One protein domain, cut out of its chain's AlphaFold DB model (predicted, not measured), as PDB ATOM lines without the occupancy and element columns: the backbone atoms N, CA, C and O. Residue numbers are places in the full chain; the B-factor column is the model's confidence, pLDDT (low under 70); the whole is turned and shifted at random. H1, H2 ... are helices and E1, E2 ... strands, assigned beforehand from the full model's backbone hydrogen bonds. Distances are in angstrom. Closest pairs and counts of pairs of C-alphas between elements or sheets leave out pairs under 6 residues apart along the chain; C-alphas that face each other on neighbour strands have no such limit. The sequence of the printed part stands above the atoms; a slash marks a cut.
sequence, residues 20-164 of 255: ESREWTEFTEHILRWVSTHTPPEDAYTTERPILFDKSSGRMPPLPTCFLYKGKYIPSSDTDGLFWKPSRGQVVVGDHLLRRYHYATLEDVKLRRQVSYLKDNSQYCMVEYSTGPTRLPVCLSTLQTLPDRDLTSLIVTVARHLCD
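What this domain is: This is residues 20 to 164 of the 255 residues of an uncharacterized protein of Planoprotostelium fungivorum (UniProt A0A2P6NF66). A twisted sheet of five strands forms a slab, with helix H1 slantwise over one face; H2 packs crosswise on H1, and long loops fill much of the rest. The printed part has 145 residues, under half of them in named elements, in the order H1 E1 E2 E3 E4 E5 H2. The sheet runs E1 E5 E4 E3 E2, all antiparallel; the class is mixed, in two layers, H1 on one face of the sheet. It is compact, with a radius of gyration of the C-alphas of 14.7 A and spans of 47 by 32 by 28 A.

How they stand to each other: Look first at the meander, each strand the antiparallel neighbour of the one before: E2 (85 to 92), E3 (97 to 106), E4 (109 to 118) and E5 (124 to 130). You find N 87 and O 101 at 2.9 A, N 104 and O 111 at 3.0 A, and N 114 and O 128 at 2.8 A. E1 (65 to 70) is the edge strand beside E5, with N 67 and O 127 at 3.0 A. H1 (21 to 37) is on the sheet at a height of 8.0 A, over E5 and E4; Leu 32 and Tyr 124 are its closest C-alphas to E5, 6.7 A. H2 (151 to 163) only grazes the sheet with residues 151 to 154. H1 and H2 touch, about perpendicular at 89 degrees, through residues 30 to 34 and 154 to 158 alone; the closest C-alphas are Ile 31 and Val 158, 6.2 A. Every O i to N i+4 pair is within hydrogen-bond range in H2, and 12 of 13 in H1.

Where its parts are: Find C-alpha 21 at (18.925, -38.992, 31.472); H1 runs 25.3 A from there. E3 spans 28.8 A and E4 29.8 A; E2 bends by 62 degrees at residue 88. H2 ends at C-alpha 163, (2.100, -50.677, 35.019).

The domain as a whole: The C-alphas of Ser 56 and Asp 164 are farthest apart, 47.6 A. The links H1 to E1, E1 to E2 and E5 to H2 are long. The printed part has no cut; residues 58 and 76 are under pLDDT 70.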
ATOM      1  N   GLU A  20      16.108 -41.868  28.576       93.75
ATOM      2  CA  GLU A  20      16.850 -40.610  28.619       93.75
ATOM      3  C   GLU A  20      17.380 -40.325  30.040       93.75
ATOM      4  O   GLU A  20      17.032 -41.005  31.007       93.75
ATOM      5  N   SER A  21      18.229 -39.301  30.200       90.44
ATOM      6  CA  SER A  21      18.925 -38.992  31.472       90.44
ATOM      7  C   SER A  21      18.015 -39.002  32.706       90.44
ATOM      8  O   SER A  21      18.312 -39.607  33.743       90.44
ATOM      9  N   ARG A  22      16.887 -38.297  32.576       91.69
ATOM     10  CA  ARG A  22      15.901 -38.137  33.638       91.69
ATOM     11  C   ARG A  22      15.169 -39.450  33.898       91.69
ATOM     12  O   ARG A  22      15.082 -39.862  35.047       91.69
ATOM     13  N   GLU A  23      14.731 -40.124  32.839       93.25
ATOM     14  CA  GLU A  23      13.998 -41.389  32.918       93.25
ATOM     15  C   GLU A  23      14.857 -42.494  33.552       93.25
ATOM     16  O   GLU A  23      14.356 -43.269  34.359       93.25
ATOM     17  N   TRP A  24      16.168 -42.531  33.276       93.44
ATOM     18  CA  TRP A  24      17.092 -43.483  33.906       93.44
ATOM     19  C   TRP A  24      17.224 -43.239  35.412       93.44
ATOM     20  O   TRP A  24      17.287 -44.175  36.214       93.44
ATOM     21  N   THR A  25      17.250 -41.966  35.809       94.69
ATOM     22  CA  THR A  25      17.311 -41.571  37.220       94.69
ATOM     23  C   THR A  25      16.014 -41.930  37.944       94.69
ATOM     24  O   THR A  25      16.069 -42.573  38.991       94.69
ATOM     25  N   GLU A  26      14.862 -41.598  37.355       94.19
ATOM     26  CA  GLU A  26      13.536 -41.965  37.870       94.19
ATOM     27  C   GLU A  26      13.384 -43.487  37.975       94.19
ATOM     28  O   GLU A  26      12.937 -44.008  38.995       94.19
ATOM     29  N   PHE A  27      13.834 -44.231  36.965       93.69
ATOM     30  CA  PHE A  27      13.768 -45.685  36.976       93.69
ATOM     31  C   PHE A  27      14.685 -46.318  38.029       93.69
ATOM     32  O   PHE A  27      14.264 -47.225  38.749       93.69
ATOM     33  N   THR A  28      15.908 -45.802  38.191       95.62
ATOM     34  CA  THR A  28      16.808 -46.215  39.281       95.62
ATOM     35  C   THR A  28      16.141 -46.007  40.641       95.62
ATOM     36  O   THR A  28      16.218 -46.868  41.520       95.62
ATOM     37  N   GLU A  29      15.457 -44.877  40.819       95.94
ATOM     38  CA  GLU A  29      14.702 -44.595  42.033       95.94
ATOM     39  C   GLU A  29      13.517 -45.556  42.214       95.94
ATOM     40  O   GLU A  29      13.320 -46.065  43.318       95.94
ATOM     41  N   HIS A  30      12.774 -45.884  41.152       95.00
ATOM     42  CA  HIS A  30      11.695 -46.874  41.203       95.00
ATOM     43  C   HIS A  30      12.182 -48.269  41.600       95.00
ATOM     44  O   HIS A  30      11.559 -48.886  42.465       95.00
ATOM     45  N   ILE A  31      13.304 -48.741  41.041       95.75
ATOM     46  CA  ILE A  31      13.921 -50.010  41.454       95.75
ATOM     47  C   ILE A  31      14.207 -49.981  42.953       95.75
ATOM     48  O   ILE A  31      13.791 -50.882  43.681       95.75
ATOM     49  N   LEU A  32      14.885 -48.933  43.428       96.62
ATOM     50  CA  LEU A  32      15.291 -48.833  44.827       96.62
ATOM     51  C   LEU A  32      14.095 -48.714  45.781       96.62
ATOM     52  O   LEU A  32      14.105 -49.326  46.848       96.62
ATOM     53  N   ARG A  33      13.041 -47.982  45.398       95.38
ATOM     54  CA  ARG A  33      11.788 -47.915  46.170       95.38
ATOM     55  C   ARG A  33      11.111 -49.282  46.227       95.38
ATOM     56  O   ARG A  33      10.683 -49.701  47.302       95.38
ATOM     57  N   TRP A  34      11.073 -50.010  45.115       94.94
ATOM     58  CA  TRP A  34      10.459 -51.333  45.067       94.94
ATOM     59  C   TRP A  34      11.190 -52.329  45.980       94.94
ATOM     60  O   TRP A  34      10.561 -52.907  46.866       94.94
ATOM     61  N   VAL A  35      12.522 -52.440  45.881       95.75
ATOM     62  CA  VAL A  35      13.318 -53.355  46.737       95.75
ATOM     63  C   VAL A  35      13.396 -52.920  48.205       95.75
ATOM     64  O   VAL A  35      13.830 -53.686  49.059       95.75
ATOM     65  N   SER A  36      12.984 -51.691  48.529       94.94
ATOM     66  CA  SER A  36      12.891 -51.235  49.922       94.94
ATOM     67  C   SER A  36      11.669 -51.801  50.656       94.94
ATOM     68  O   SER A  36      11.653 -51.828  51.884       94.94
ATOM     69  N   THR A  37      10.661 -52.251  49.903       94.00
ATOM     70  CA  THR A  37       9.389 -52.794  50.413       94.00
ATOM     71  C   THR A  37       9.150 -54.247  49.998       94.00
ATOM     72  O   THR A  37       8.334 -54.930  50.610       94.00
ATOM     73  N   HIS A  38       9.888 -54.739  49.002       93.00
ATOM     74  CA  HIS A  38       9.789 -56.092  48.466       93.00
ATOM     75  C   HIS A  38      11.156 -56.771  48.479       93.00
ATOM     76  O   HIS A  38      12.192 -56.121  48.363       93.00
ATOM     77  N   THR A  39      11.166 -58.098  48.584       91.69
ATOM     78  CA  THR A  39      12.409 -58.867  48.467       91.69
ATOM     79  C   THR A  39      12.676 -59.151  46.986       91.69
ATOM     80  O   THR A  39      11.857 -59.835  46.368       91.69
ATOM     81  N   PRO A  40      13.767 -58.629  46.390       92.69
ATOM     82  CA  PRO A  40      14.137 -58.985  45.025       92.69
ATOM     83  C   PRO A  40      14.568 -60.459  44.935       92.69
ATOM     84  O   PRO A  40      15.004 -61.021  45.944       92.69
ATOM     85  N   PRO A  41      14.497 -61.070  43.738       90.31
ATOM     86  CA  PRO A  41      15.106 -62.374  43.473       90.31
ATOM     87  C   PRO A  41      16.576 -62.424  43.925       90.31
ATOM     88  O   PRO A  41      17.286 -61.421  43.833       90.31
ATOM     89  N   GLU A  42      17.044 -63.563  44.445       90.25
ATOM     90  CA  GLU A  42      18.404 -63.688  45.009       90.25
ATOM     91  C   GLU A  42      19.521 -63.510  43.970       90.25
ATOM     92  O   GLU A  42      20.624 -63.068  44.294       90.25
ATOM     93  N   ASP A  43      19.232 -63.808  42.710       91.69
ATOM     94  CA  ASP A  43      20.106 -63.597  41.559       91.69
ATOM     95  C   ASP A  43      20.101 -62.142  41.061       91.69
ATOM     96  O   ASP A  43      21.008 -61.739  40.340       91.69
ATOM     97  N   ALA A  44      19.158 -61.300  41.487       93.56
ATOM     98  CA  ALA A  44      19.085 -59.908  41.040       93.56
ATOM     99  C   ALA A  44      20.041 -58.958  41.785       93.56
ATOM    100  O   ALA A  44      20.225 -57.813  41.364       93.56
ATOM    101  N   TYR A  45      20.638 -59.389  42.902       95.19
ATOM    102  CA  TYR A  45      21.530 -58.558  43.715       95.19
ATOM    103  C   TYR A  45      22.760 -59.311  44.213       95.19
ATOM    104  O   TYR A  45      22.800 -60.536  44.248       95.19
ATOM    105  N   THR A  46      23.766 -58.557  44.650       94.75
ATOM    106  CA  THR A  46      24.929 -59.093  45.365       94.75
ATOM    107  C   THR A  46      25.079 -58.443  46.740       94.75
ATOM    108  O   THR A  46      24.772 -57.266  46.924       94.75
ATOM    109  N   THR A  47      25.544 -59.205  47.723       93.62
ATOM    110  CA  THR A  47      25.985 -58.699  49.038       93.62
ATOM    111  C   THR A  47      27.495 -58.514  49.102       93.62
ATOM    112  O   THR A  47      28.001 -57.791  49.957       93.62
ATOM    113  N   GLU A  48      28.216 -59.170  48.197       91.31
ATOM    114  CA  GLU A  48      29.666 -59.125  48.094       91.31
ATOM    115  C   GLU A  48      30.085 -58.167  46.986       91.31
ATOM    116  O   GLU A  48      29.357 -57.932  46.014       91.31
ATOM    117  N   ARG A  49      31.268 -57.572  47.141       89.00
ATOM    118  CA  ARG A  49      31.804 -56.669  46.125       89.00
ATOM    119  C   ARG A  49      32.467 -57.486  45.026       89.00
ATOM    120  O   ARG A  49      33.411 -58.209  45.331       89.00
ATOM    121  N   PRO A  50      32.022 -57.352  43.769       89.00
ATOM    122  CA  PRO A  50      32.693 -58.017  42.668       89.00
ATOM    123  C   PRO A  50      34.079 -57.398  42.460       89.00
ATOM    124  O   PRO A  50      34.232 -56.174  42.468       89.00
ATOM    125  N   ILE A  51      35.082 -58.247  42.246       89.25
ATOM    126  CA  ILE A  51      36.400 -57.819  41.775       89.25
ATOM    127  C   ILE A  51      36.272 -57.602  40.268       89.25
ATOM    128  O   ILE A  51      36.245 -58.557  39.499       89.25
ATOM    129  N   LEU A  52      36.126 -56.343  39.858       88.50
ATOM    130  CA  LEU A  52      35.926 -55.980  38.450       88.50
ATOM    131  C   LEU A  52      37.230 -55.598  37.751       88.50
ATOM    132  O   LEU A  52      37.335 -55.719  36.536       88.50
ATOM    133  N   PHE A  53      38.209 -55.120  38.515       88.25
ATOM    134  CA  PHE A  53      39.460 -54.587  37.992       88.25
ATOM    135  C   PHE A  53      40.622 -55.427  38.504       88.25
ATOM    136  O   PHE A  53      41.284 -55.088  39.487       88.25
ATOM    137  N   ASP A  54      40.853 -56.557  37.847       82.75
ATOM    138  CA  ASP A  54      42.001 -57.399  38.146       82.75
ATOM    139  C   ASP A  54      43.271 -56.802  37.527       82.75
ATOM    140  O   ASP A  54      43.505 -56.897  36.317       82.75
ATOM    141  N   LYS A  55      44.113 -56.221  38.391       72.81
ATOM    142  CA  LYS A  55      45.415 -55.638  38.033       72.81
ATOM    143  C   LYS A  55      46.348 -56.637  37.346       72.81
ATOM    144  O   LYS A  55      47.235 -56.207  36.620       72.81
ATOM    145  N   SER A  56      46.188 -57.939  37.595       76.62
ATOM    146  CA  SER A  56      47.046 -58.974  37.011       76.62
ATOM    147  C   SER A  56      46.667 -59.308  35.568       76.62
ATOM    148  O   SER A  56      47.540 -59.607  34.756       76.62
ATOM    149  N   SER A  57      45.380 -59.198  35.230       76.50
ATOM    150  CA  SER A  57      44.878 -59.468  33.882       76.50
ATOM    151  C   SER A  57      45.141 -58.329  32.892       76.50
ATOM    152  O   SER A  57      45.169 -58.573  31.686       76.50
ATOM    153  N   GLY A  58      45.267 -57.088  33.384       69.56
ATOM    154  CA  GLY A  58      45.339 -55.876  32.555       69.56
ATOM    155  C   GLY A  58      44.096 -55.639  31.683       69.56
ATOM    156  O   GLY A  58      44.103 -54.787  30.803       69.56
ATOM    157  N   ARG A  59      43.016 -56.413  31.869       79.62
ATOM    158  CA  ARG A  59      41.808 -56.311  31.045       79.62
ATOM    159  C   ARG A  59      40.770 -55.442  31.733       79.62
ATOM    160  O   ARG A  59      40.361 -55.708  32.861       79.62
ATOM    161  N   MET A  60      40.299 -54.427  31.017       84.12
ATOM    162  CA  MET A  60      39.157 -53.630  31.451       84.12
ATOM    163  C   MET A  60      37.864 -54.450  31.291       84.12
ATOM    164  O   MET A  60      37.654 -55.038  30.225       84.12
ATOM    165  N   PRO A  61      36.983 -54.502  32.310       87.25
ATOM    166  CA  PRO A  61      35.677 -55.139  32.169       87.25
ATOM    167  C   PRO A  61      34.812 -54.384  31.144       87.25
ATOM    168  O   PRO A  61      35.086 -53.217  30.840       87.25
ATOM    169  N   PRO A  62      33.743 -55.000  30.613       88.44
ATOM    170  CA  PRO A  62      32.814 -54.299  29.734       88.44
ATOM    171  C   PRO A  62      32.092 -53.185  30.508       88.44
ATOM    172  O   PRO A  62      31.362 -53.444  31.464       88.44
ATOM    173  N   LEU A  63      32.297 -51.931  30.094       90.69
ATOM    174  CA  LEU A  63      31.707 -50.743  30.719       90.69
ATOM    175  C   LEU A  63      30.661 -50.088  29.788       90.69
ATOM    176  O   LEU A  63      30.891 -50.016  28.580       90.69
ATOM    177  N   PRO A  64      29.555 -49.533  30.324       92.75
ATOM    178  CA  PRO A  64      29.245 -49.425  31.747       92.75
ATOM    179  C   PRO A  64      28.707 -50.734  32.338       92.75
ATOM    180  O   PRO A  64      27.863 -51.376  31.722       92.75
ATOM    181  N   THR A  65      29.145 -51.084  33.550       93.25
ATOM    182  CA  THR A  65      28.610 -52.224  34.317       93.25
ATOM    183  C   THR A  65      27.713 -51.716  35.434       93.25
ATOM    184  O   THR A  65      28.125 -50.832  36.190       93.25
ATOM    185  N   CYS A  66      26.518 -52.285  35.575       94.94
ATOM    186  CA  CYS A  66      25.558 -51.898  36.596       94.94
ATOM    187  C   CYS A  66      24.974 -53.106  37.336       94.94
ATOM    188  O   CYS A  66      24.699 -54.143  36.739       94.94
ATOM    189  N   PHE A  67      24.792 -52.978  38.649       95.81
ATOM    190  CA  PHE A  67      24.201 -54.026  39.477       95.81
ATOM    191  C   PHE A  67      23.556 -53.467  40.744       95.81
ATOM    192  O   PHE A  67      23.916 -52.395  41.243       95.81
ATOM    193  N   LEU A  68      22.628 -54.248  41.295       97.12
ATOM    194  CA  LEU A  68      22.045 -54.005  42.603       97.12
ATOM    195  C   LEU A  68      22.940 -54.612  43.692       97.12
ATOM    196  O   LEU A  68      23.311 -55.785  43.638       97.12
ATOM    197  N   TYR A  69      23.265 -53.818  44.705       96.19
ATOM    198  CA  TYR A  69      24.021 -54.254  45.872       96.19
ATOM    199  C   TYR A  69      23.169 -54.137  47.133       96.19
ATOM    200  O   TYR A  69      22.518 -53.114  47.351       96.19
ATOM    201  N   LYS A  70      23.200 -55.167  47.981       96.12
ATOM    202  CA  LYS A  70      22.531 -55.198  49.282       96.12
ATOM    203  C   LYS A  70      23.534 -54.888  50.390       96.12
ATOM    204  O   LYS A  70      24.422 -55.678  50.696       96.12
ATOM    205  N   GLY A  71      23.364 -53.730  51.009       93.62
ATOM    206  CA  GLY A  71      24.164 -53.204  52.105       93.62
ATOM    207  C   GLY A  71      24.683 -51.797  51.817       93.62
ATOM    208  O   GLY A  71      24.392 -51.180  50.794       93.62
ATOM    209  N   LYS A  72      25.521 -51.287  52.723       90.12
ATOM    210  CA  LYS A  72      26.154 -49.974  52.556       90.12
ATOM    211  C   LYS A  72      27.388 -50.070  51.661       90.12
ATOM    212  O   LYS A  72      28.407 -50.644  52.046       90.12
ATOM    213  N   TYR A  73      27.343 -49.416  50.506       88.44
ATOM    214  CA  TYR A  73      28.480 -49.344  49.587       88.44
ATOM    215  C   TYR A  73      29.441 -48.196  49.949       88.44
ATOM    216  O   TYR A  73      29.520 -47.162  49.286       88.44
ATOM    217  N   ILE A  74      30.153 -48.351  51.066       80.06
ATOM    218  CA  ILE A  74      31.155 -47.383  51.550       80.06
ATOM    219  C   ILE A  74      32.482 -47.464  50.770       80.06
ATOM    220  O   ILE A  74      32.769 -48.498  50.170       80.06
ATOM    221  N   PRO A  75      33.326 -46.422  50.754       73.38
ATOM    222  CA  PRO A  75      34.689 -46.546  50.237       73.38
ATOM    223  C   PRO A  75      35.430 -47.641  51.017       73.38
ATOM    224  O   PRO A  75      35.495 -47.578  52.239       73.38
ATOM    225  N   SER A  76      35.940 -48.660  50.331       63.38
ATOM    226  CA  SER A  76      36.518 -49.858  50.956       63.38
ATOM    227  C   SER A  76      37.955 -50.098  50.507       63.38
ATOM    228  O   SER A  76      38.339 -51.235  50.270       63.38
ATOM    229  N   SER A  77      38.760 -49.040  50.372       76.31
ATOM    230  CA  SER A  77      40.113 -49.175  49.819       76.31
ATOM    231  C   SER A  77      40.056 -49.740  48.387       76.31
ATOM    232  O   SER A  77      39.545 -49.043  47.508       76.31
ATOM    233  N   ASP A  78      40.519 -50.974  48.182       82.25
ATOM    234  CA  ASP A  78      40.769 -51.651  46.908       82.25
ATOM    235  C   ASP A  78      40.031 -52.992  46.754       82.25
ATOM    236  O   ASP A  78      40.373 -53.790  45.886       82.25
ATOM    237  N   THR A  79      38.984 -53.247  47.545       84.44
ATOM    238  CA  THR A  79      38.249 -54.532  47.511       84.44
ATOM    239  C   THR A  79      37.604 -54.869  46.162       84.44
ATOM    240  O   THR A  79      37.278 -56.023  45.928       84.44
ATOM    241  N   ASP A  80      37.328 -53.875  45.312       85.25
ATOM    242  CA  ASP A  80      36.803 -54.074  43.949       85.25
ATOM    243  C   ASP A  80      37.906 -53.994  42.870       85.25
ATOM    244  O   ASP A  80      37.613 -53.996  41.674       85.25
ATOM    245  N   GLY A  81      39.175 -53.950  43.295       88.31
ATOM    246  CA  GLY A  81      40.371 -53.953  42.452       88.31
ATOM    247  C   GLY A  81      41.068 -52.595  42.312       88.31
ATOM    248  O   GLY A  81      42.229 -52.543  41.905       88.31
ATOM    249  N   LEU A  82      40.420 -51.482  42.683       89.75
ATOM    250  CA  LEU A  82      40.980 -50.131  42.526       89.75
ATOM    251  C   LEU A  82      40.813 -49.267  43.772       89.75
ATOM    252  O   LEU A  82      39.841 -49.380  44.506       89.75
ATOM    253  N   PHE A  83      41.729 -48.316  43.951       91.00
ATOM    254  CA  PHE A  83      41.588 -47.267  44.957       91.00
ATOM    255  C   PHE A  83      40.715 -46.130  44.425       91.00
ATOM    256  O   PHE A  83      41.104 -45.385  43.523       91.00
ATOM    257  N   TRP A  84      39.539 -45.965  45.023       91.94
ATOM    258  CA  TRP A  84      38.559 -44.968  44.599       91.94
ATOM    259  C   TRP A  84      38.636 -43.694  45.435       91.94
ATOM    260  O   TRP A  84      38.364 -43.705  46.637       91.94
ATOM    261  N   LYS A  85      38.911 -42.564  44.783       91.75
ATOM    262  CA  LYS A  85      38.863 -41.240  45.412       91.75
ATOM    263  C   LYS A  85      37.409 -40.760  45.493       91.75
ATOM    264  O   LYS A  85      36.756 -40.670  44.449       91.75
ATOM    265  N   PRO A  86      36.870 -40.457  46.687       90.69
ATOM    266  CA  PRO A  86      35.519 -39.920  46.806       90.69
ATOM    267  C   PRO A  86      35.434 -38.504  46.223       90.69
ATOM    268  O   PRO A  86      36.397 -37.737  46.266       90.69
ATOM    269  N   SER A  87      34.269 -38.146  45.684       87.12
ATOM    270  CA  SER A  87      33.951 -36.764  45.316       87.12
ATOM    271  C   SER A  87      33.646 -35.895  46.554       87.12
ATOM    272  O   SER A  87      33.747 -36.346  47.694       87.12
ATOM    273  N   ARG A  88      33.224 -34.637  46.335       85.00
ATOM    274  CA  ARG A  88      32.893 -33.656  47.392       85.00
ATOM    275  C   ARG A  88      31.684 -34.018  48.274       85.00
ATOM    276  O   ARG A  88      31.381 -33.268  49.194       85.00
ATOM    277  N   GLY A  89      30.987 -35.125  48.016       87.69
ATOM    278  CA  GLY A  89      29.865 -35.568  48.841       87.69
ATOM    279  C   GLY A  89      28.779 -36.292  48.056       87.69
ATOM    280  O   GLY A  89      28.971 -36.698  46.909       87.69
ATOM    281  N   GLN A  90      27.630 -36.468  48.706       92.44
ATOM    282  CA  GLN A  90      26.420 -36.977  48.065       92.44
ATOM    283  C   GLN A  90      25.619 -35.833  47.436       92.44
ATOM    284  O   GLN A  90      25.576 -34.733  47.984       92.44
ATOM    285  N   VAL A  91      24.966 -36.108  46.314       94.25
ATOM    286  CA  VAL A  91      24.034 -35.199  45.638       94.25
ATOM    287  C   VAL A  91      22.634 -35.801  45.651       94.25
ATOM    288  O   VAL A  91      22.491 -37.022  45.605       94.25
ATOM    289  N   VAL A  92      21.611 -34.955  45.718       94.75
ATOM    290  CA  VAL A  92      20.215 -35.372  45.515       94.75
ATOM    291  C   VAL A  92      19.958 -35.405  44.011       94.75
ATOM    292  O   VAL A  92      20.272 -34.438  43.318       94.75
ATOM    293  N   VAL A  93      19.456 -36.525  43.498       90.56
ATOM    294  CA  VAL A  93      19.216 -36.759  42.066       90.56
ATOM    295  C   VAL A  93      17.855 -37.418  41.873       90.56
ATOM    296  O   VAL A  93      17.767 -38.632  41.810       90.56
ATOM    297  N   GLY A  94      16.797 -36.622  41.789       88.56
ATOM    298  CA  GLY A  94      15.415 -37.105  41.869       88.56
ATOM    299  C   GLY A  94      14.768 -36.641  43.170       88.56
ATOM    300  O   GLY A  94      15.250 -35.688  43.785       88.56
ATOM    301  N   ASP A  95      13.700 -37.313  43.592       90.31
ATOM    302  CA  ASP A  95      12.917 -36.862  44.748       90.31
ATOM    303  C   ASP A  95      13.522 -37.368  46.064       90.31
ATOM    304  O   ASP A  95      13.753 -36.603  47.001       90.31
ATOM    305  N   HIS A  96      13.810 -38.670  46.131       93.38
ATOM    306  CA  HIS A  96      14.315 -39.359  47.324       93.38
ATOM    307  C   HIS A  96      15.628 -40.103  47.059       93.38
ATOM    308  O   HIS A  96      16.141 -40.792  47.946       93.38
ATOM    309  N   LEU A  97      16.193 -39.972  45.857       95.81
ATOM    310  CA  LEU A  97      17.423 -40.642  45.464       95.81
ATOM    311  C   LEU A  97      18.650 -39.766  45.758       95.81
ATOM    312  O   LEU A  97      18.775 -38.622  45.318       95.81
ATOM    313  N   LEU A  98      19.592 -40.336  46.503       95.75
ATOM    314  CA  LEU A  98      20.916 -39.784  46.743       95.75
ATOM    315  C   LEU A  98      21.937 -40.513  45.882       95.75
ATOM    316  O   LEU A  98      21.828 -41.714  45.641       95.75
ATOM    317  N   ARG A  99      22.975 -39.795  45.463       94.94
ATOM    318  CA  ARG A  99      24.054 -40.354  44.657       94.94
ATOM    319  C   ARG A  99      25.411 -39.870  45.117       94.94
ATOM    320  O   ARG A  99      25.610 -38.687  45.381       94.94
ATOM    321  N   ARG A 100      26.369 -40.789  45.179       94.31
ATOM    322  CA  ARG A 100      27.771 -40.505  45.491       94.31
ATOM    323  C   ARG A 100      28.659 -40.962  44.348       94.31
ATOM    324  O   ARG A 100      28.491 -42.063  43.824       94.31
ATOM    325  N   TYR A 101      29.625 -40.124  44.003       93.94
ATOM    326  CA  TYR A 101      30.584 -40.403  42.944       93.94
ATOM    327  C   TYR A 101      31.955 -40.692  43.533       93.94
ATOM    328  O   TYR A 101      32.378 -40.067  44.507       93.94
ATOM    329  N   HIS A 102      32.655 -41.623  42.905       93.94
ATOM    330  CA  HIS A 102      34.056 -41.886  43.162       93.94
ATOM    331  C   HIS A 102      34.787 -42.017  41.838       93.94
ATOM    332  O   HIS A 102      34.190 -42.404  40.834       93.94
ATOM    333  N   TYR A 103      36.076 -41.717  41.855       93.81
ATOM    334  CA  TYR A 103      36.900 -41.707  40.660       93.81
ATOM    335  C   TYR A 103      38.179 -42.501  40.882       93.81
ATOM    336  O   TYR A 103      38.761 -42.462  41.969       93.81
ATOM    337  N   ALA A 104      38.608 -43.201  39.846       93.19
ATOM    338  CA  ALA A 104      39.877 -43.908  39.793       93.19
ATOM    339  C   ALA A 104      40.511 -43.690  38.414       93.19
ATOM    340  O   ALA A 104      39.860 -43.199  37.490       93.19
ATOM    341  N   THR A 105      41.782 -44.046  38.284       91.69
ATOM    342  CA  THR A 105      42.477 -44.077  36.998       91.69
ATOM    343  C   THR A 105      43.133 -45.438  36.862       91.69
ATOM    344  O   THR A 105      43.809 -45.878  37.791       91.69
ATOM    345  N   LEU A 106      42.900 -46.097  35.733       90.00
ATOM    346  CA  LEU A 106      43.516 -47.366  35.362       90.00
ATOM    347  C   LEU A 106      44.076 -47.188  33.953       90.00
ATOM    348  O   LEU A 106      43.304 -46.862  33.061       90.00
ATOM    349  N   GLU A 107      45.391 -47.351  33.781       88.75
ATOM    350  CA  GLU A 107      46.057 -47.243  32.467       88.75
ATOM    351  C   GLU A 107      45.658 -45.965  31.702       88.75
ATOM    352  O   GLU A 107      45.181 -46.010  30.575       88.75
ATOM    353  N   ASP A 108      45.760 -44.811  32.372       88.62
ATOM    354  CA  ASP A 108      45.358 -43.483  31.872       88.62
ATOM    355  C   ASP A 108      43.860 -43.293  31.553       88.62
ATOM    356  O   ASP A 108      43.404 -42.171  31.307       88.62
ATOM    357  N   VAL A 109      43.039 -44.335  31.693       90.31
ATOM    358  CA  VAL A 109      41.582 -44.249  31.582       90.31
ATOM    359  C   VAL A 109      40.988 -43.773  32.903       90.31
ATOM    360  O   VAL A 109      41.146 -44.388  33.962       90.31
ATOM    361  N   LYS A 110      40.252 -42.659  32.853       93.06
ATOM    362  CA  LYS A 110      39.475 -42.161  33.994       93.06
ATOM    363  C   LYS A 110      38.220 -43.004  34.169       93.06
ATOM    364  O   LYS A 110      37.383 -43.095  33.277       93.06
ATOM    365  N   LEU A 111      38.067 -43.565  35.357       94.00
ATOM    366  CA  LEU A 111      36.920 -44.366  35.748       94.00
ATOM    367  C   LEU A 111      36.070 -43.610  36.760       94.00
ATOM    368  O   LEU A 111      36.570 -42.872  37.614       94.00
ATOM    369  N   ARG A 112      34.764 -43.840  36.687       94.75
ATOM    370  CA  ARG A 112      33.764 -43.301  37.598       94.75
ATOM    371  C   ARG A 112      32.938 -44.447  38.164       94.75
ATOM    372  O   ARG A 112      32.371 -45.237  37.418       94.75
ATOM    373  N   ARG A 113      32.824 -44.474  39.489       94.50
ATOM    374  CA  ARG A 113      31.887 -45.317  40.230       94.50
ATOM    375  C   ARG A 113      30.786 -44.447  40.807       94.50
ATOM    376  O   ARG A 113      31.036 -43.575  41.644       94.50
ATOM    377  N   GLN A 114      29.568 -44.703  40.374       95.00
ATOM    378  CA  GLN A 114      28.355 -44.067  40.849       95.00
ATOM    379  C   GLN A 114      27.618 -45.032  41.774       95.00
ATOM    380  O   GLN A 114      27.363 -46.172  41.408       95.00
ATOM    381  N   VAL A 115      27.257 -44.564  42.967       95.38
ATOM    382  CA  VAL A 115      26.445 -45.322  43.926       95.38
ATOM    383  C   VAL A 115      25.181 -44.523  44.199       95.38
ATOM    384  O   VAL A 115      25.284 -43.404  44.705       95.38
ATOM    385  N   SER A 116      24.016 -45.079  43.870       96.56
ATOM    386  CA  SER A 116      22.708 -44.455  44.108       96.56
ATOM    387  C   SER A 116      21.926 -45.227  45.172       96.56
ATOM    388  O   SER A 116      21.911 -46.453  45.142       96.56
ATOM    389  N   TYR A 117      21.299 -44.534  46.118       96.88
ATOM    390  CA  TYR A 117      20.562 -45.119  47.249       96.88
ATOM    391  C   TYR A 117      19.452 -44.174  47.713       96.88
ATOM    392  O   TYR A 117      19.531 -42.970  47.472       96.88
ATOM    393  N   LEU A 118      18.418 -44.689  48.384       96.44
ATOM    394  CA  LEU A 118      17.355 -43.826  48.905       96.44
ATOM    395  C   LEU A 118      17.823 -43.082  50.155       96.44
ATOM    396  O   LEU A 118      18.574 -43.613  50.976       96.44
ATOM    397  N   LYS A 119      17.331 -41.853  50.317       93.81
ATOM    398  CA  LYS A 119      17.575 -41.015  51.495       93.81
ATOM    399  C   LYS A 119      17.138 -41.701  52.791       93.81
ATOM    400  O   LYS A 119      17.885 -41.679  53.766       93.81
ATOM    401  N   ASP A 120      15.975 -42.348  52.758       91.00
ATOM    402  CA  ASP A 120      15.335 -42.927  53.942       91.00
ATOM    403  C   ASP A 120      15.619 -44.433  54.102       91.00
ATOM    404  O   ASP A 120      15.374 -45.005  55.162       91.00
ATOM    405  N   ASN A 121      16.182 -45.088  53.077       86.50
ATOM    406  CA  ASN A 121      16.555 -46.501  53.125       86.50
ATOM    407  C   ASN A 121      17.831 -46.783  52.309       86.50
ATOM    408  O   ASN A 121      17.841 -46.731  51.082       86.50
ATOM    409  N   SER A 122      18.911 -47.142  53.007       83.12
ATOM    410  CA  SER A 122      20.216 -47.469  52.407       83.12
ATOM    411  C   SER A 122      20.553 -48.966  52.437       83.12
ATOM    412  O   SER A 122      21.723 -49.334  52.348       83.12
ATOM    413  N   GLN A 123      19.551 -49.842  52.594       93.75
ATOM    414  CA  GLN A 123      19.761 -51.295  52.561       93.75
ATOM    415  C   GLN A 123      20.117 -51.812  51.170       93.75
ATOM    416  O   GLN A 123      20.823 -52.807  51.072       93.75
ATOM    417  N   TYR A 124      19.653 -51.145  50.119       96.25
ATOM    418  CA  TYR A 124      20.031 -51.443  48.747       96.25
ATOM    419  C   TYR A 124      20.608 -50.198  48.087       96.25
ATOM    420  O   TYR A 124      20.203 -49.069  48.375       96.25
ATOM    421  N   CYS A 125      21.546 -50.410  47.174       96.50
ATOM    422  CA  CYS A 125      22.067 -49.362  46.321       96.50
ATOM    423  C   CYS A 125      22.319 -49.881  44.908       96.50
ATOM    424  O   CYS A 125      22.740 -51.021  44.716       96.50
ATOM    425  N   MET A 126      22.106 -49.014  43.927       96.69
ATOM    426  CA  MET A 126      22.472 -49.260  42.539       96.69
ATOM    427  C   MET A 126      23.904 -48.780  42.321       96.69
ATOM    428  O   MET A 126      24.209 -47.610  42.586       96.69
ATOM    429  N   VAL A 127      24.779 -49.667  41.856       95.75
ATOM    430  CA  VAL A 127      26.188 -49.366  41.592       95.75
ATOM    431  C   VAL A 127      26.419 -49.388  40.087       95.75
ATOM    432  O   VAL A 127      26.022 -50.332  39.416       95.75
ATOM    433  N   GLU A 128      27.052 -48.345  39.556       95.56
ATOM    434  CA  GLU A 128      27.401 -48.216  38.139       95.56
ATOM    435  C   GLU A 128      28.882 -47.841  38.007       95.56
ATOM    436  O   GLU A 128      29.338 -46.856  38.596       95.56
ATOM    437  N   TYR A 129      29.623 -48.608  37.212       94.62
ATOM    438  CA  TYR A 129      30.992 -48.307  36.798       94.62
ATOM    439  C   TYR A 129      30.987 -47.839  35.344       94.62
ATOM    440  O   TYR A 129      30.316 -48.431  34.505       94.62
ATOM    441  N   SER A 130      31.726 -46.775  35.029       94.75
ATOM    442  CA  SER A 130      31.788 -46.183  33.681       94.75
ATOM    443  C   SER A 130      33.116 -45.459  33.435       94.75
ATOM    444  O   SER A 130      33.794 -45.065  34.381       94.75
ATOM    445  N   THR A 131      33.483 -45.235  32.168       93.06
ATOM    446  CA  THR A 131      34.665 -44.436  31.762       93.06
ATOM    447  C   THR A 131      34.384 -42.926  31.672       93.06
ATOM    448  O   THR A 131      35.185 -42.153  31.156       93.06
ATOM    449  N   GLY A 132      33.223 -42.475  32.151       87.19
ATOM    450  CA  GLY A 132      32.771 -41.095  32.010       87.19
ATOM    451  C   GLY A 132      31.333 -40.919  32.493       87.19
ATOM    452  O   GLY A 132      30.843 -41.756  33.254       87.19
ATOM    453  N   PRO A 133      30.646 -39.838  32.087       84.00
ATOM    454  CA  PRO A 133      29.209 -39.693  32.280       84.00
ATOM    455  C   PRO A 133      28.434 -40.896  31.732       84.00
ATOM    456  O   PRO A 133      28.896 -41.591  30.827       84.00
ATOM    457  N   THR A 134      27.247 -41.135  32.285       83.12
ATOM    458  CA  THR A 134      26.375 -42.221  31.832       83.12
ATOM    459  C   THR A 134      26.045 -41.952  30.369       83.12
ATOM    460  O   THR A 134      25.643 -40.838  30.029       83.12
ATOM    461  N   ARG A 135      26.282 -42.937  29.499       82.69
ATOM    462  CA  ARG A 135      25.986 -42.799  28.071       82.69
ATOM    463  C   ARG A 135      24.477 -42.762  27.895       82.69
ATOM    464  O   ARG A 135      23.778 -43.609  28.445       82.69
ATOM    465  N   LEU A 136      24.003 -41.768  27.156       86.94
ATOM    466  CA  LEU A 136      22.587 -41.560  26.910       86.94
ATOM    467  C   LEU A 136      22.288 -41.706  25.417       86.94
ATOM    468  O   LEU A 136      23.102 -41.269  24.599       86.94
ATOM    469  N   PRO A 137      21.136 -42.289  25.064       89.06
ATOM    470  CA  PRO A 137      20.177 -42.931  25.968       89.06
ATOM    471  C   PRO A 137      20.733 -44.237  26.577       89.06
ATOM    472  O   PRO A 137      21.577 -44.902  25.976       89.06
ATOM    473  N   VAL A 138      20.246 -44.628  27.755       90.69
ATOM    474  CA  VAL A 138      20.524 -45.961  28.309       90.69
ATOM    475  C   VAL A 138      19.583 -46.951  27.637       90.69
ATOM    476  O   VAL A 138      18.368 -46.822  27.761       90.69
ATOM    477  N   CYS A 139      20.121 -47.945  26.937       92.38
ATOM    478  CA  CYS A 139      19.334 -49.020  26.336       92.38
ATOM    479  C   CYS A 139      19.482 -50.286  27.176       92.38
ATOM    480  O   CYS A 139      20.595 -50.657  27.545       92.38
ATOM    481  N   LEU A 140      18.382 -50.997  27.428       90.75
ATOM    482  CA  LEU A 140      18.439 -52.258  28.178       90.75
ATOM    483  C   LEU A 140      19.369 -53.283  27.512       90.75
ATOM    484  O   LEU A 140      20.094 -53.992  28.199       90.75
ATOM    485  N   SER A 141      19.402 -53.319  26.177       89.94
ATOM    486  CA  SER A 141      20.249 -54.232  25.401       89.94
ATOM    487  C   SER A 141      21.749 -53.948  25.509       89.94
ATOM    488  O   SER A 141      22.550 -54.805  25.151       89.94
ATOM    489  N   THR A 142      22.145 -52.747  25.940       88.56
ATOM    490  CA  THR A 142      23.557 -52.359  26.094       88.56
ATOM    491  C   THR A 142      23.997 -52.318  27.553       88.56
ATOM    492  O   THR A 142      25.182 -52.109  27.826       88.56
ATOM    493  N   LEU A 143      23.066 -52.527  28.488       88.38
ATOM    494  CA  LEU A 143      23.336 -52.527  29.914       88.38
ATOM    495  C   LEU A 143      24.103 -53.799  30.286       88.38
ATOM    496  O   LEU A 143      23.587 -54.905  30.156       88.38
ATOM    497  N   GLN A 144      25.343 -53.639  30.742       91.00
ATOM    498  CA  GLN A 144      26.145 -54.765  31.216       91.00
ATOM    499  C   GLN A 144      25.842 -55.007  32.692       91.00
ATOM    500  O   GLN A 144      25.866 -54.070  33.495       91.00
ATOM    501  N   THR A 145      25.586 -56.258  33.056       90.44
ATOM    502  CA  THR A 145      25.403 -56.702  34.444       90.44
ATOM    503  C   THR A 145      26.572 -57.587  34.872       90.44
ATOM    504  O   THR A 145      27.511 -57.819  34.108       90.44
ATOM    505  N   LEU A 146      26.559 -58.057  36.120       90.94
ATOM    506  CA  LEU A 146      27.498 -59.100  36.538       90.94
ATOM    507  C   LEU A 146      27.093 -60.438  35.887       90.94
ATOM    508  O   LEU A 146      25.893 -60.679  35.771       90.94
ATOM    509  N   PRO A 147      28.044 -61.318  35.514       85.06
ATOM    510  CA  PRO A 147      27.751 -62.563  34.790       85.06
ATOM    511  C   PRO A 147      26.696 -63.458  35.453       85.06
ATOM    512  O   PRO A 147      25.863 -64.035  34.762       85.06
ATOM    513  N   ASP A 148      26.696 -63.509  36.785       87.06
ATOM    514  CA  ASP A 148      25.784 -64.346  37.573       87.06
ATOM    515  C   ASP A 148      24.616 -63.555  38.176       87.06
ATOM    516  O   ASP A 148      23.935 -64.050  39.074       87.06
ATOM    517  N   ARG A 149      24.424 -62.293  37.759       91.00
ATOM    518  CA  ARG A 149      23.353 -61.438  38.278       91.00
ATOM    519  C   ARG A 149      22.454 -60.929  37.171       91.00
ATOM    520  O   ARG A 149      22.879 -60.168  36.299       91.00
ATOM    521  N   ASP A 150      21.184 -61.292  37.272       87.75
ATOM    522  CA  ASP A 150      20.159 -60.886  36.324       87.75
ATOM    523  C   ASP A 150      19.425 -59.644  36.835       87.75
ATOM    524  O   ASP A 150      18.410 -59.709  37.529       87.75
ATOM    525  N   LEU A 151      19.947 -58.470  36.477       90.38
ATOM    526  CA  LEU A 151      19.246 -57.215  36.736       90.38
ATOM    527  C   LEU A 151      18.005 -57.069  35.838       90.38
ATOM    528  O   LEU A 151      17.066 -56.360  36.199       90.38
ATOM    529  N   THR A 152      17.971 -57.730  34.681       90.50
ATOM    530  CA  THR A 152      16.878 -57.624  33.714       90.50
ATOM    531  C   THR A 152      15.585 -58.220  34.263       90.50
ATOM    532  O   THR A 152      14.528 -57.605  34.104       90.50
ATOM    533  N   SER A 153      15.641 -59.341  34.988       89.56
ATOM    534  CA  SER A 153      14.465 -59.901  35.677       89.56
ATOM    535  C   SER A 153      13.852 -58.918  36.684       89.56
ATOM    536  O   SER A 153      12.625 -58.750  36.744       89.56
ATOM    537  N   LEU A 154      14.692 -58.195  37.433       92.31
ATOM    538  CA  LEU A 154      14.252 -57.158  38.361       92.31
ATOM    539  C   LEU A 154      13.639 -55.968  37.620       92.31
ATOM    540  O   LEU A 154      12.582 -55.480  38.017       92.31
ATOM    541  N   ILE A 155      14.251 -55.537  36.515       92.94
ATOM    542  CA  ILE A 155      13.724 -54.471  35.651       92.94
ATOM    543  C   ILE A 155      12.320 -54.823  35.152       92.94
ATOM    544  O   ILE A 155      11.408 -54.002  35.259       92.94
ATOM    545  N   VAL A 156      12.115 -56.053  34.668       91.44
ATOM    546  CA  VAL A 156      10.800 -56.550  34.230       91.44
ATOM    547  C   VAL A 156       9.801 -56.556  35.386       91.44
ATOM    548  O   VAL A 156       8.655 -56.138  35.217       91.44
ATOM    549  N   THR A 157      10.224 -56.996  36.570       91.31
ATOM    550  CA  THR A 157       9.372 -57.052  37.767       91.31
ATOM    551  C   THR A 157       8.901 -55.661  38.187       91.31
ATOM    552  O   THR A 157       7.707 -55.445  38.402       91.31
ATOM    553  N   VAL A 158       9.816 -54.693  38.235       92.56
ATOM    554  CA  VAL A 158       9.501 -53.301  38.577       92.56
ATOM    555  C   VAL A 158       8.630 -52.664  37.496       92.56
ATOM    556  O   VAL A 158       7.644 -52.017  37.830       92.56
ATOM    557  N   ALA A 159       8.917 -52.894  36.212       91.81
ATOM    558  CA  ALA A 159       8.082 -52.400  35.117       91.81
ATOM    559  C   ALA A 159       6.638 -52.918  35.218       91.81
ATOM    560  O   ALA A 159       5.698 -52.134  35.095       91.81
ATOM    561  N   ARG A 160       6.442 -54.210  35.524       89.88
ATOM    562  CA  ARG A 160       5.107 -54.781  35.780       89.88
ATOM    563  C   ARG A 160       4.413 -54.084  36.943       89.88
ATOM    564  O   ARG A 160       3.259 -53.696  36.801       89.88
ATOM    565  N   HIS A 161       5.121 -53.881  38.052       87.75
ATOM    566  CA  HIS A 161       4.575 -53.187  39.213       87.75
ATOM    567  C   HIS A 161       4.198 -51.729  38.907       87.75
ATOM    568  O   HIS A 161       3.170 -51.256  39.368       87.75
ATOM    569  N   LEU A 162       4.980 -51.010  38.097       87.50
ATOM    570  CA  LEU A 162       4.648 -49.638  37.694       87.50
ATOM    571  C   LEU A 162       3.435 -49.582  36.755       87.50
ATOM    572  O   LEU A 162       2.652 -48.634  36.807       87.50
ATOM    573  N   CYS A 163       3.264 -50.585  35.893       86.25
ATOM    574  CA  CYS A 163       2.100 -50.677  35.019       86.25
ATOM    575  C   CYS A 163       0.827 -51.101  35.763       86.25
ATOM    576  O   CYS A 163      -0.253 -50.654  35.372       86.25
ATOM    577  N   ASP A 164       0.964 -51.936  36.794       80.06
ATOM    578  CA  ASP A 164      -0.120 -52.515  37.591       80.06
ATOM    579  C   ASP A 164       0.288 -52.667  39.079       80.06
ATOM    580  O   ASP A 164       0.655 -53.757  39.533       80.06
TER     581      ASP A 164